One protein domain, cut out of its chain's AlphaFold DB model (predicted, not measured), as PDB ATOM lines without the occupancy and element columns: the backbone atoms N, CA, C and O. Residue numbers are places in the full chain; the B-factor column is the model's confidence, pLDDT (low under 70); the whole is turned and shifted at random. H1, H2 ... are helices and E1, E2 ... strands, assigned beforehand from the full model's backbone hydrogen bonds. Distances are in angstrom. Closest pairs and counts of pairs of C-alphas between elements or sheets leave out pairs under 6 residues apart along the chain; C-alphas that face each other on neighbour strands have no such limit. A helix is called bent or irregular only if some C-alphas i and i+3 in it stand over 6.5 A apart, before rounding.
ATOM      1  N   PHE A 447     -42.760  -1.291  39.546       65.81
ATOM      2  CA  PHE A 447     -42.615  -0.077  40.367       65.81
ATOM      3  C   PHE A 447     -41.169   0.416  40.402       65.81
ATOM      4  O   PHE A 447     -40.942   1.618  40.352       65.81
ATOM      5  N   LYS A 448     -40.190  -0.501  40.412       68.88
ATOM      6  CA  LYS A 448     -38.767  -0.135  40.267       68.88
ATOM      7  C   LYS A 448     -38.514   0.546  38.925       68.88
ATOM      8  O   LYS A 448     -37.719   1.474  38.843       68.88
ATOM      9  N   LEU A 449     -39.210   0.085  37.890       73.94
ATOM     10  CA  LEU A 449     -39.194   0.681  36.564       73.94
ATOM     11  C   LEU A 449     -39.789   2.098  36.550       73.94
ATOM     12  O   LEU A 449     -39.191   3.003  35.972       73.94
ATOM     13  N   LEU A 450     -40.947   2.304  37.187       80.12
ATOM     14  CA  LEU A 450     -41.570   3.629  37.290       80.12
ATOM     15  C   LEU A 450     -40.733   4.604  38.135       80.12
ATOM     16  O   LEU A 450     -40.626   5.771  37.764       80.12
ATOM     17  N   ASP A 451     -40.099   4.136  39.212       77.00
ATOM     18  CA  ASP A 451     -39.177   4.943  40.024       77.00
ATOM     19  C   ASP A 451     -37.914   5.330  39.245       77.00
ATOM     20  O   ASP A 451     -37.499   6.489  39.284       77.00
ATOM     21  N   GLU A 452     -37.327   4.399  38.486       83.31
ATOM     22  CA  GLU A 452     -36.184   4.681  37.605       83.31
ATOM     23  C   GLU A 452     -36.558   5.716  36.534       83.31
ATOM     24  O   GLU A 452     -35.808   6.665  36.281       83.31
ATOM     25  N   LEU A 453     -37.751   5.582  35.943       86.38
ATOM     26  CA  LEU A 453     -38.285   6.557  34.996       86.38
ATOM     27  C   LEU A 453     -38.452   7.932  35.657       86.38
ATOM     28  O   LEU A 453     -37.988   8.938  35.119       86.38
ATOM     29  N   GLN A 454     -39.063   7.988  36.842       84.25
ATOM     30  CA  GLN A 454     -39.264   9.225  37.596       84.25
ATOM     31  C   GLN A 454     -37.927   9.883  37.976       84.25
ATOM     32  O   GLN A 454     -37.789  11.105  37.869       84.25
ATOM     33  N   ALA A 455     -36.922   9.096  38.368       81.38
ATOM     34  CA  ALA A 455     -35.578   9.575  38.681       81.38
ATOM     35  C   ALA A 455     -34.868  10.146  37.441       81.38
ATOM     36  O   ALA A 455     -34.296  11.239  37.503       81.38
ATOM     37  N   ALA A 456     -34.957   9.462  36.296       83.62
ATOM     38  CA  ALA A 456     -34.408   9.939  35.027       83.62
ATOM     39  C   ALA A 456     -35.065  11.251  34.570       83.62
ATOM     40  O   ALA A 456     -34.383  12.171  34.110       83.62
ATOM     41  N   VAL A 457     -36.383  11.355  34.743       84.94
ATOM     42  CA  VAL A 457     -37.185  12.536  34.415       84.94
ATOM     43  C   VAL A 457     -36.832  13.732  35.311       84.94
ATOM     44  O   VAL A 457     -36.646  14.846  34.808       84.94
ATOM     45  N   ASN A 458     -36.655  13.496  36.612       81.00
ATOM     46  CA  ASN A 458     -36.298  14.520  37.599       81.00
ATOM     47  C   ASN A 458     -34.819  14.952  37.527       81.00
ATOM     48  O   ASN A 458     -34.446  15.977  38.106       81.00
ATOM     49  N   SER A 459     -33.966  14.206  36.818       82.25
ATOM     50  CA  SER A 459     -32.549  14.546  36.657       82.25
ATOM     51  C   SER A 459     -32.368  15.878  35.922       82.25
ATOM     52  O   SER A 459     -32.857  16.063  34.805       82.25
ATOM     53  N   ARG A 460     -31.604  16.799  36.525       75.88
ATOM     54  CA  ARG A 460     -31.238  18.101  35.930       75.88
ATOM     55  C   ARG A 460     -30.092  18.007  34.914       75.88
ATOM     56  O   ARG A 460     -29.826  18.969  34.202       75.88
ATOM     57  N   SER A 461     -29.403  16.866  34.855       78.19
ATOM     58  CA  SER A 461     -28.262  16.649  33.961       78.19
ATOM     59  C   SER A 461     -28.716  16.280  32.547       78.19
ATOM     60  O   SER A 461     -29.735  15.618  32.359       78.19
ATOM     61  N   ARG A 462     -27.924  16.646  31.530       82.62
ATOM     62  CA  ARG A 462     -28.144  16.198  30.142       82.62
ATOM     63  C   ARG A 462     -27.964  14.683  29.986       82.62
ATOM     64  O   ARG A 462     -28.530  14.090  29.069       82.62
ATOM     65  N   THR A 463     -27.207  14.062  30.884       84.25
ATOM     66  CA  THR A 463     -26.939  12.625  30.885       84.25
ATOM     67  C   THR A 463     -27.385  11.974  32.187       84.25
ATOM     68  O   THR A 463     -27.319  12.593  33.251       84.25
ATOM     69  N   VAL A 464     -27.809  10.718  32.101       85.00
ATOM     70  CA  VAL A 464     -28.184   9.880  33.244       85.00
ATOM     71  C   VAL A 464     -27.228   8.698  33.289       85.00
ATOM     72  O   VAL A 464     -27.059   8.003  32.289       85.00
ATOM     73  N   ASP A 465     -26.593   8.498  34.439       81.19
ATOM     74  CA  ASP A 465     -25.758   7.329  34.686       81.19
ATOM     75  C   ASP A 465     -26.643   6.270  35.345       81.19
ATOM     76  O   ASP A 465     -27.127   6.477  36.459       81.19
ATOM     77  N   SER A 466     -26.893   5.163  34.647       74.94
ATOM     78  CA  SER A 466     -27.725   4.075  35.155       74.94
ATOM     79  C   SER A 466     -27.174   2.708  34.774       74.94
ATOM     80  O   SER A 466     -26.548   2.518  33.734       74.94
ATOM     81  N   GLN A 467     -27.407   1.744  35.656       74.06
ATOM     82  CA  GLN A 467     -27.104   0.326  35.465       74.06
ATOM     83  C   GLN A 467     -28.357  -0.500  35.147       74.06
ATOM     84  O   GLN A 467     -28.275  -1.716  35.008       74.06
ATOM     85  N   PHE A 468     -29.518   0.150  35.051       63.56
ATOM     86  CA  PHE A 468     -30.818  -0.508  35.093       63.56
ATOM     87  C   PHE A 468     -31.129  -1.343  33.837       63.56
ATOM     88  O   PHE A 468     -31.567  -2.481  33.959       63.56
ATOM     89  N   LEU A 469     -30.869  -0.817  32.633       63.34
ATOM     90  CA  LEU A 469     -31.126  -1.534  31.368       63.34
ATOM     91  C   LEU A 469     -29.997  -2.501  30.979       63.34
ATOM     92  O   LEU A 469     -30.246  -3.556  30.403       63.34
ATOM     93  N   SER A 470     -28.751  -2.134  31.276       66.00
ATOM     94  CA  SER A 470     -27.543  -2.846  30.838       66.00
ATOM     95  C   SER A 470     -27.021  -3.861  31.859       66.00
ATOM     96  O   SER A 470     -26.218  -4.721  31.507       66.00
ATOM     97  N   GLY A 471     -27.429  -3.766  33.128       55.56
ATOM     98  CA  GLY A 471     -26.876  -4.564  34.229       55.56
ATOM     99  C   GLY A 471     -25.491  -4.103  34.713       55.56
ATOM    100  O   GLY A 471     -24.932  -4.696  35.631       55.56
ATOM    101  N   PHE A 472     -24.937  -3.042  34.121       55.88
ATOM    102  CA  PHE A 472     -23.686  -2.388  34.510       55.88
ATOM    103  C   PHE A 472     -23.790  -0.879  34.271       55.88
ATOM    104  O   PHE A 472     -24.509  -0.437  33.376       55.88
ATOM    105  N   MET A 473     -23.078  -0.084  35.071       70.75
ATOM    106  CA  MET A 473     -23.188   1.378  35.066       70.75
ATOM    107  C   MET A 473     -22.791   1.974  33.712       70.75
ATOM    108  O   MET A 473     -21.654   1.824  33.265       70.75
ATOM    109  N   GLN A 474     -23.731   2.665  33.071       76.81
ATOM    110  CA  GLN A 474     -23.553   3.259  31.754       76.81
ATOM    111  C   GLN A 474     -24.177   4.655  31.702       76.81
ATOM    112  O   GLN A 474     -25.201   4.926  32.326       76.81
ATOM    113  N   ARG A 475     -23.533   5.552  30.953       84.38
ATOM    114  CA  ARG A 475     -23.997   6.923  30.734       84.38
ATOM    115  C   ARG A 475     -24.880   6.989  29.493       84.38
ATOM    116  O   ARG A 475     -24.426   6.651  28.402       84.38
ATOM    117  N   TYR A 476     -26.097   7.490  29.654       84.94
ATOM    118  CA  TYR A 476     -27.072   7.678  28.581       84.94
ATOM    119  C   TYR A 476     -27.425   9.157  28.416       84.94
ATOM    120  O   TYR A 476     -27.377   9.929  29.376       84.94
ATOM    121  N   GLU A 477     -27.826   9.571  27.213       85.44
ATOM    122  CA  GLU A 477     -28.470  10.876  27.042       85.44
ATOM    123  C   GLU A 477     -29.873  10.833  27.664       85.44
ATOM    124  O   GLU A 477     -30.653   9.924  27.384       85.44
ATOM    125  N   ARG A 478     -30.213  11.826  28.497       86.31
ATOM    126  CA  ARG A 478     -31.429  11.811  29.326       86.31
ATOM    127  C   ARG A 478     -32.704  11.577  28.514       86.31
ATOM    128  O   ARG A 478     -33.521  10.754  28.904       86.31
ATOM    129  N   ARG A 479     -32.883  12.295  27.397       83.75
ATOM    130  CA  ARG A 479     -34.091  12.177  26.555       83.75
ATOM    131  C   ARG A 479     -34.248  10.764  25.997       83.75
ATOM    132  O   ARG A 479     -35.320  10.182  26.112       83.75
ATOM    133  N   HIS A 480     -33.163  10.215  25.462       80.19
ATOM    134  CA  HIS A 480     -33.160   8.871  24.902       80.19
ATOM    135  C   HIS A 480     -33.368   7.801  25.978       80.19
ATOM    136  O   HIS A 480     -34.096   6.840  25.762       80.19
ATOM    137  N   TYR A 481     -32.779   7.993  27.159       85.19
ATOM    138  CA  TYR A 481     -32.942   7.078  28.283       85.19
ATOM    139  C   TYR A 481     -34.392   7.023  28.780       85.19
ATOM    140  O   TYR A 481     -34.943   5.937  28.929       85.19
ATOM    141  N   ILE A 482     -35.042   8.181  28.952       86.12
ATOM    142  CA  ILE A 482     -36.466   8.267  29.313       86.12
ATOM    143  C   ILE A 482     -37.325   7.545  28.268       86.12
ATOM    144  O   ILE A 482     -38.177   6.742  28.625       86.12
ATOM    145  N   GLU A 483     -37.077   7.777  26.976       83.50
ATOM    146  CA  GLU A 483     -37.817   7.122  25.891       83.50
ATOM    147  C   GLU A 483     -37.633   5.594  25.895       83.50
ATOM    148  O   GLU A 483     -38.603   4.851  25.728       83.50
ATOM    149  N   GLN A 484     -36.405   5.112  26.116       76.88
ATOM    150  CA  GLN A 484     -36.107   3.682  26.197       76.88
ATOM    151  C   GLN A 484     -36.778   3.017  27.400       76.88
ATOM    152  O   GLN A 484     -37.412   1.975  27.233       76.88
ATOM    153  N   VAL A 485     -36.682   3.621  28.588       78.88
ATOM    154  CA  VAL A 485     -37.313   3.094  29.806       78.88
ATOM    155  C   VAL A 485     -38.838   3.110  29.667       78.88
ATOM    156  O   VAL A 485     -39.471   2.096  29.940       78.88
ATOM    157  N   SER A 486     -39.433   4.190  29.148       82.12
ATOM    158  CA  SER A 486     -40.877   4.259  28.877       82.12
ATOM    159  C   SER A 486     -41.338   3.170  27.909       82.12
ATOM    160  O   SER A 486     -42.296   2.459  28.201       82.12
ATOM    161  N   ARG A 487     -40.644   2.974  26.777       77.12
ATOM    162  CA  ARG A 487     -40.980   1.890  25.835       77.12
ATOM    163  C   ARG A 487     -40.837   0.513  26.467       77.12
ATOM    164  O   ARG A 487     -41.685  -0.343  26.242       77.12
ATOM    165  N   PHE A 488     -39.780   0.303  27.248       72.19
ATOM    166  CA  PHE A 488     -39.549  -0.962  27.933       72.19
ATOM    167  C   PHE A 488     -40.677  -1.267  28.928       72.19
ATOM    168  O   PHE A 488     -41.231  -2.367  28.891       72.19
ATOM    169  N   ILE A 489     -41.095  -0.275  29.724       74.44
ATOM    170  CA  ILE A 489     -42.238  -0.388  30.642       74.44
ATOM    171  C   ILE A 489     -43.498  -0.779  29.886       74.44
ATOM    172  O   ILE A 489     -44.108  -1.780  30.230       74.44
ATOM    173  N   LEU A 490     -43.857  -0.048  28.831       80.12
ATOM    174  CA  LEU A 490     -45.101  -0.291  28.094       80.12
ATOM    175  C   LEU A 490     -45.087  -1.606  27.305       80.12
ATOM    176  O   LEU A 490     -46.141  -2.185  27.065       80.12
ATOM    177  N   SER A 491     -43.905  -2.104  26.930       68.00
ATOM    178  CA  SER A 491     -43.768  -3.413  26.277       68.00
ATOM    179  C   SER A 491     -44.000  -4.589  27.229       68.00
ATOM    180  O   SER A 491     -44.490  -5.631  26.803       68.00
ATOM    181  N   MET A 492     -43.655  -4.417  28.507       58.50
ATOM    182  CA  MET A 492     -43.789  -5.443  29.545       58.50
ATOM    183  C   MET A 492     -45.106  -5.314  30.322       58.50
ATOM    184  O   MET A 492     -45.669  -6.325  30.731       58.50
ATOM    185  N   HIS A 493     -45.582  -4.080  30.501       70.25
ATOM    186  CA  HIS A 493     -46.736  -3.683  31.309       70.25
ATOM    187  C   HIS A 493     -47.585  -2.630  30.568       70.25
ATOM    188  O   HIS A 493     -47.525  -1.435  30.894       70.25
ATOM    189  N   PRO A 494     -48.371  -3.038  29.553       73.31
ATOM    190  CA  PRO A 494     -49.225  -2.125  28.788       73.31
ATOM    191  C   PRO A 494     -50.223  -1.347  29.665       73.31
ATOM    192  O   PRO A 494     -50.557  -0.204  29.371       73.31
ATOM    193  N   GLU A 495     -50.662  -1.929  30.780       72.00
ATOM    194  CA  GLU A 495     -51.598  -1.340  31.743       72.00
ATOM    195  C   GLU A 495     -51.077  -0.086  32.473       72.00
ATOM    196  O   GLU A 495     -51.854   0.612  33.125       72.00
ATOM    197  N   LEU A 496     -49.780   0.230  32.377       78.38
ATOM    198  CA  LEU A 496     -49.159   1.386  33.040       78.38
ATOM    199  C   LEU A 496     -49.073   2.640  32.161       78.38
ATOM    200  O   LEU A 496     -48.505   3.644  32.599       78.38
ATOM    201  N   GLU A 497     -49.658   2.618  30.962       83.81
ATOM    202  CA  GLU A 497     -49.618   3.716  29.986       83.81
ATOM    203  C   GLU A 497     -50.008   5.075  30.572       83.81
ATOM    204  O   GLU A 497     -49.271   6.052  30.426       83.81
ATOM    205  N   GLU A 498     -51.108   5.136  31.320       82.50
ATOM    206  CA  GLU A 498     -51.582   6.383  31.925       82.50
ATOM    207  C   GLU A 498     -50.568   6.963  32.931       82.50
ATOM    208  O   GLU A 498     -50.313   8.169  32.943       82.50
ATOM    209  N   LYS A 499     -49.919   6.105  33.731       80.56
ATOM    210  CA  LYS A 499     -48.913   6.520  34.723       80.56
ATOM    211  C   LYS A 499     -47.607   6.958  34.067       80.56
ATOM    212  O   LYS A 499     -47.058   7.985  34.457       80.56
ATOM    213  N   VAL A 500     -47.124   6.218  33.069       85.69
ATOM    214  CA  VAL A 500     -45.912   6.572  32.306       85.69
ATOM    215  C   VAL A 500     -46.095   7.930  31.628       85.69
ATOM    216  O   VAL A 500     -45.250   8.814  31.775       85.69
ATOM    217  N   ASN A 501     -47.239   8.139  30.971       87.44
ATOM    218  CA  ASN A 501     -47.558   9.403  30.311       87.44
ATOM    219  C   ASN A 501     -47.667  10.560  31.313       87.44
ATOM    220  O   ASN A 501     -47.142  11.644  31.060       87.44
ATOM    221  N   ALA A 502     -48.280  10.339  32.480       85.88
ATOM    222  CA  ALA A 502     -48.361  11.352  33.530       85.88
ATOM    223  C   ALA A 502     -46.975  11.787  34.046       85.88
ATOM    224  O   ALA A 502     -46.763  12.978  34.285       85.88
ATOM    225  N   ILE A 503     -46.031  10.851  34.196       83.44
ATOM    226  CA  ILE A 503     -44.661  11.132  34.655       83.44
ATOM    227  C   ILE A 503     -43.889  11.947  33.611       83.44
ATOM    228  O   ILE A 503     -43.283  12.966  33.953       83.44
ATOM    229  N   VAL A 504     -43.933  11.532  32.341       85.94
ATOM    230  CA  VAL A 504     -43.205  12.196  31.246       85.94
ATOM    231  C   VAL A 504     -43.757  13.605  30.992       85.94
ATOM    232  O   VAL A 504     -42.994  14.572  31.001       85.94
ATOM    233  N   ASN A 505     -45.081  13.754  30.891       81.50
ATOM    234  CA  ASN A 505     -45.725  15.035  30.575       81.50
ATOM    235  C   ASN A 505     -45.527  16.098  31.671       81.50
ATOM    236  O   ASN A 505     -45.440  17.292  31.383       81.50
ATOM    237  N   ARG A 506     -45.422  15.685  32.942       68.31
ATOM    238  CA  ARG A 506     -45.200  16.612  34.065       68.31
ATOM    239  C   ARG A 506     -43.840  17.308  33.988       68.31
ATOM    240  O   ARG A 506     -43.709  18.426  34.473       68.31
ATOM    241  N   ALA A 507     -42.840  16.678  33.376       60.69
ATOM    242  CA  ALA A 507     -41.512  17.265  33.227       60.69
ATOM    243  C   ALA A 507     -41.377  18.201  32.027       60.69
ATOM    244  O   ALA A 507     -40.573  19.134  32.083       60.69
ATOM    245  N   ASP A 508     -42.177  17.994  30.984       60.88
ATOM    246  CA  ASP A 508     -42.238  18.914  29.850       60.88
ATOM    247  C   ASP A 508     -42.938  20.226  30.244       60.88
ATOM    248  O   ASP A 508     -42.457  21.302  29.890       60.88
ATOM    249  N   ALA A 509     -43.960  20.164  31.105       56.16
ATOM    250  CA  ALA A 509     -44.615  21.348  31.676       56.16
ATOM    251  C   ALA A 509     -43.696  22.189  32.591       56.16
ATOM    252  O   ALA A 509     -43.830  23.407  32.669       56.16
ATOM    253  N   ILE A 510     -42.737  21.553  33.279       54.72
ATOM    254  CA  ILE A 510     -41.747  22.249  34.120       54.72
ATOM    255  C   ILE A 510     -40.691  22.965  33.259       54.72
ATOM    256  O   ILE A 510     -40.135  23.971  33.692       54.72
ATOM    257  N   LYS A 511     -40.434  22.493  32.031       53.22
ATOM    258  CA  LYS A 511     -39.515  23.152  31.089       53.22
ATOM    259  C   LYS A 511     -40.155  24.308  30.328       53.22
ATOM    260  O   LYS A 511     -39.514  25.349  30.203       53.22
TER     261      LYS A 511
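Overview. This is residues 447 to 511 of the 546 residues of an uncharacterized protein of Phytophthora parasitica (UniProt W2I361). Three helices stand in an up-and-down bundle, their centres making a triangle, and a small two-stranded hairpin, E1 and E2, sits beside H1 and H2 on the side away from H3. H2 and H3 form a helical hairpin, and H1 lies alongside both. The printed part has 65 residues with three named helices and two named strands, in the order H1, E1, E2, H2, H3; the sheet has the order E1 - E2 and is antiparallel. The class is mostly helix. The whole is compact, with a radius of gyration of the C-alphas of 11.2 A, and rounded, spanning 29 by 28 by 16 A.

Along the chain. H1 takes residues 447 to 458, 16.1 A from first to last C-alpha, and begins at C-alpha 447 at (-42.615, -0.077, 40.367). E1 is residues 463 to 466 and E2 residues 474 to 477. H2 follows directly as residues 478 to 492, 21.2 A long, beginning at C-alpha 478 at (-31.429, 11.811, 29.326). H3, residues 494 to 511, is the longest helix at 27.2 A and ends at C-alpha 511 at (-39.515, 23.152, 31.089). H3 is irregular: C-alphas 495 and 498 are 7.7 A apart, and its line is a rough one.

Arrangement. The bundle is up and down, each helix running against the one before it in the chain. H1 and H2 touch at a shallow tilt of 20 degrees, opposite ways, with the closest C-alphas those of Leu 453 and Ile 482, 6.2 A apart. H3 touches H1 with residues 500 to 507 alone, at a shallow tilt of 16 degrees, the same way; the closest C-alphas, of Gln 454 and Ile 503, are 6.4 A apart. In the hairpin H2 and H3, residues 486 to 490 touch residues 496 to 500, at a shallow tilt of 17 degrees, opposite ways; the closest C-alphas, of Leu 490 and Glu 497, are 6.3 A apart. The hairpin E1 and E2 is antiparallel at 147 degrees, with N 464 and O 476, and N 474 and O 466, each within hydrogen-bond range at 2.9 A. The closest C-alphas of H1 and E1, of Ala 456 and Val 464, are 6.5 A apart. Both strands are apart from H3. Every O i to N i+4 pair is within hydrogen-bond range in H1 and H2, and 10 of 14 in H3.

Size, cuts and confidence. The C-alphas farthest apart, of Phe 472 and Ala 509, are 31.8 A from each other. The printed part has no cut and no long link; the link from E1 to E2, seven residues, is short, and the others are tight. The mean pLDDT of the printed part is 76.2, and it is under 70 at residues 447 to 448, 468 to 472, 491 to 492 and 506 to 511 of this model.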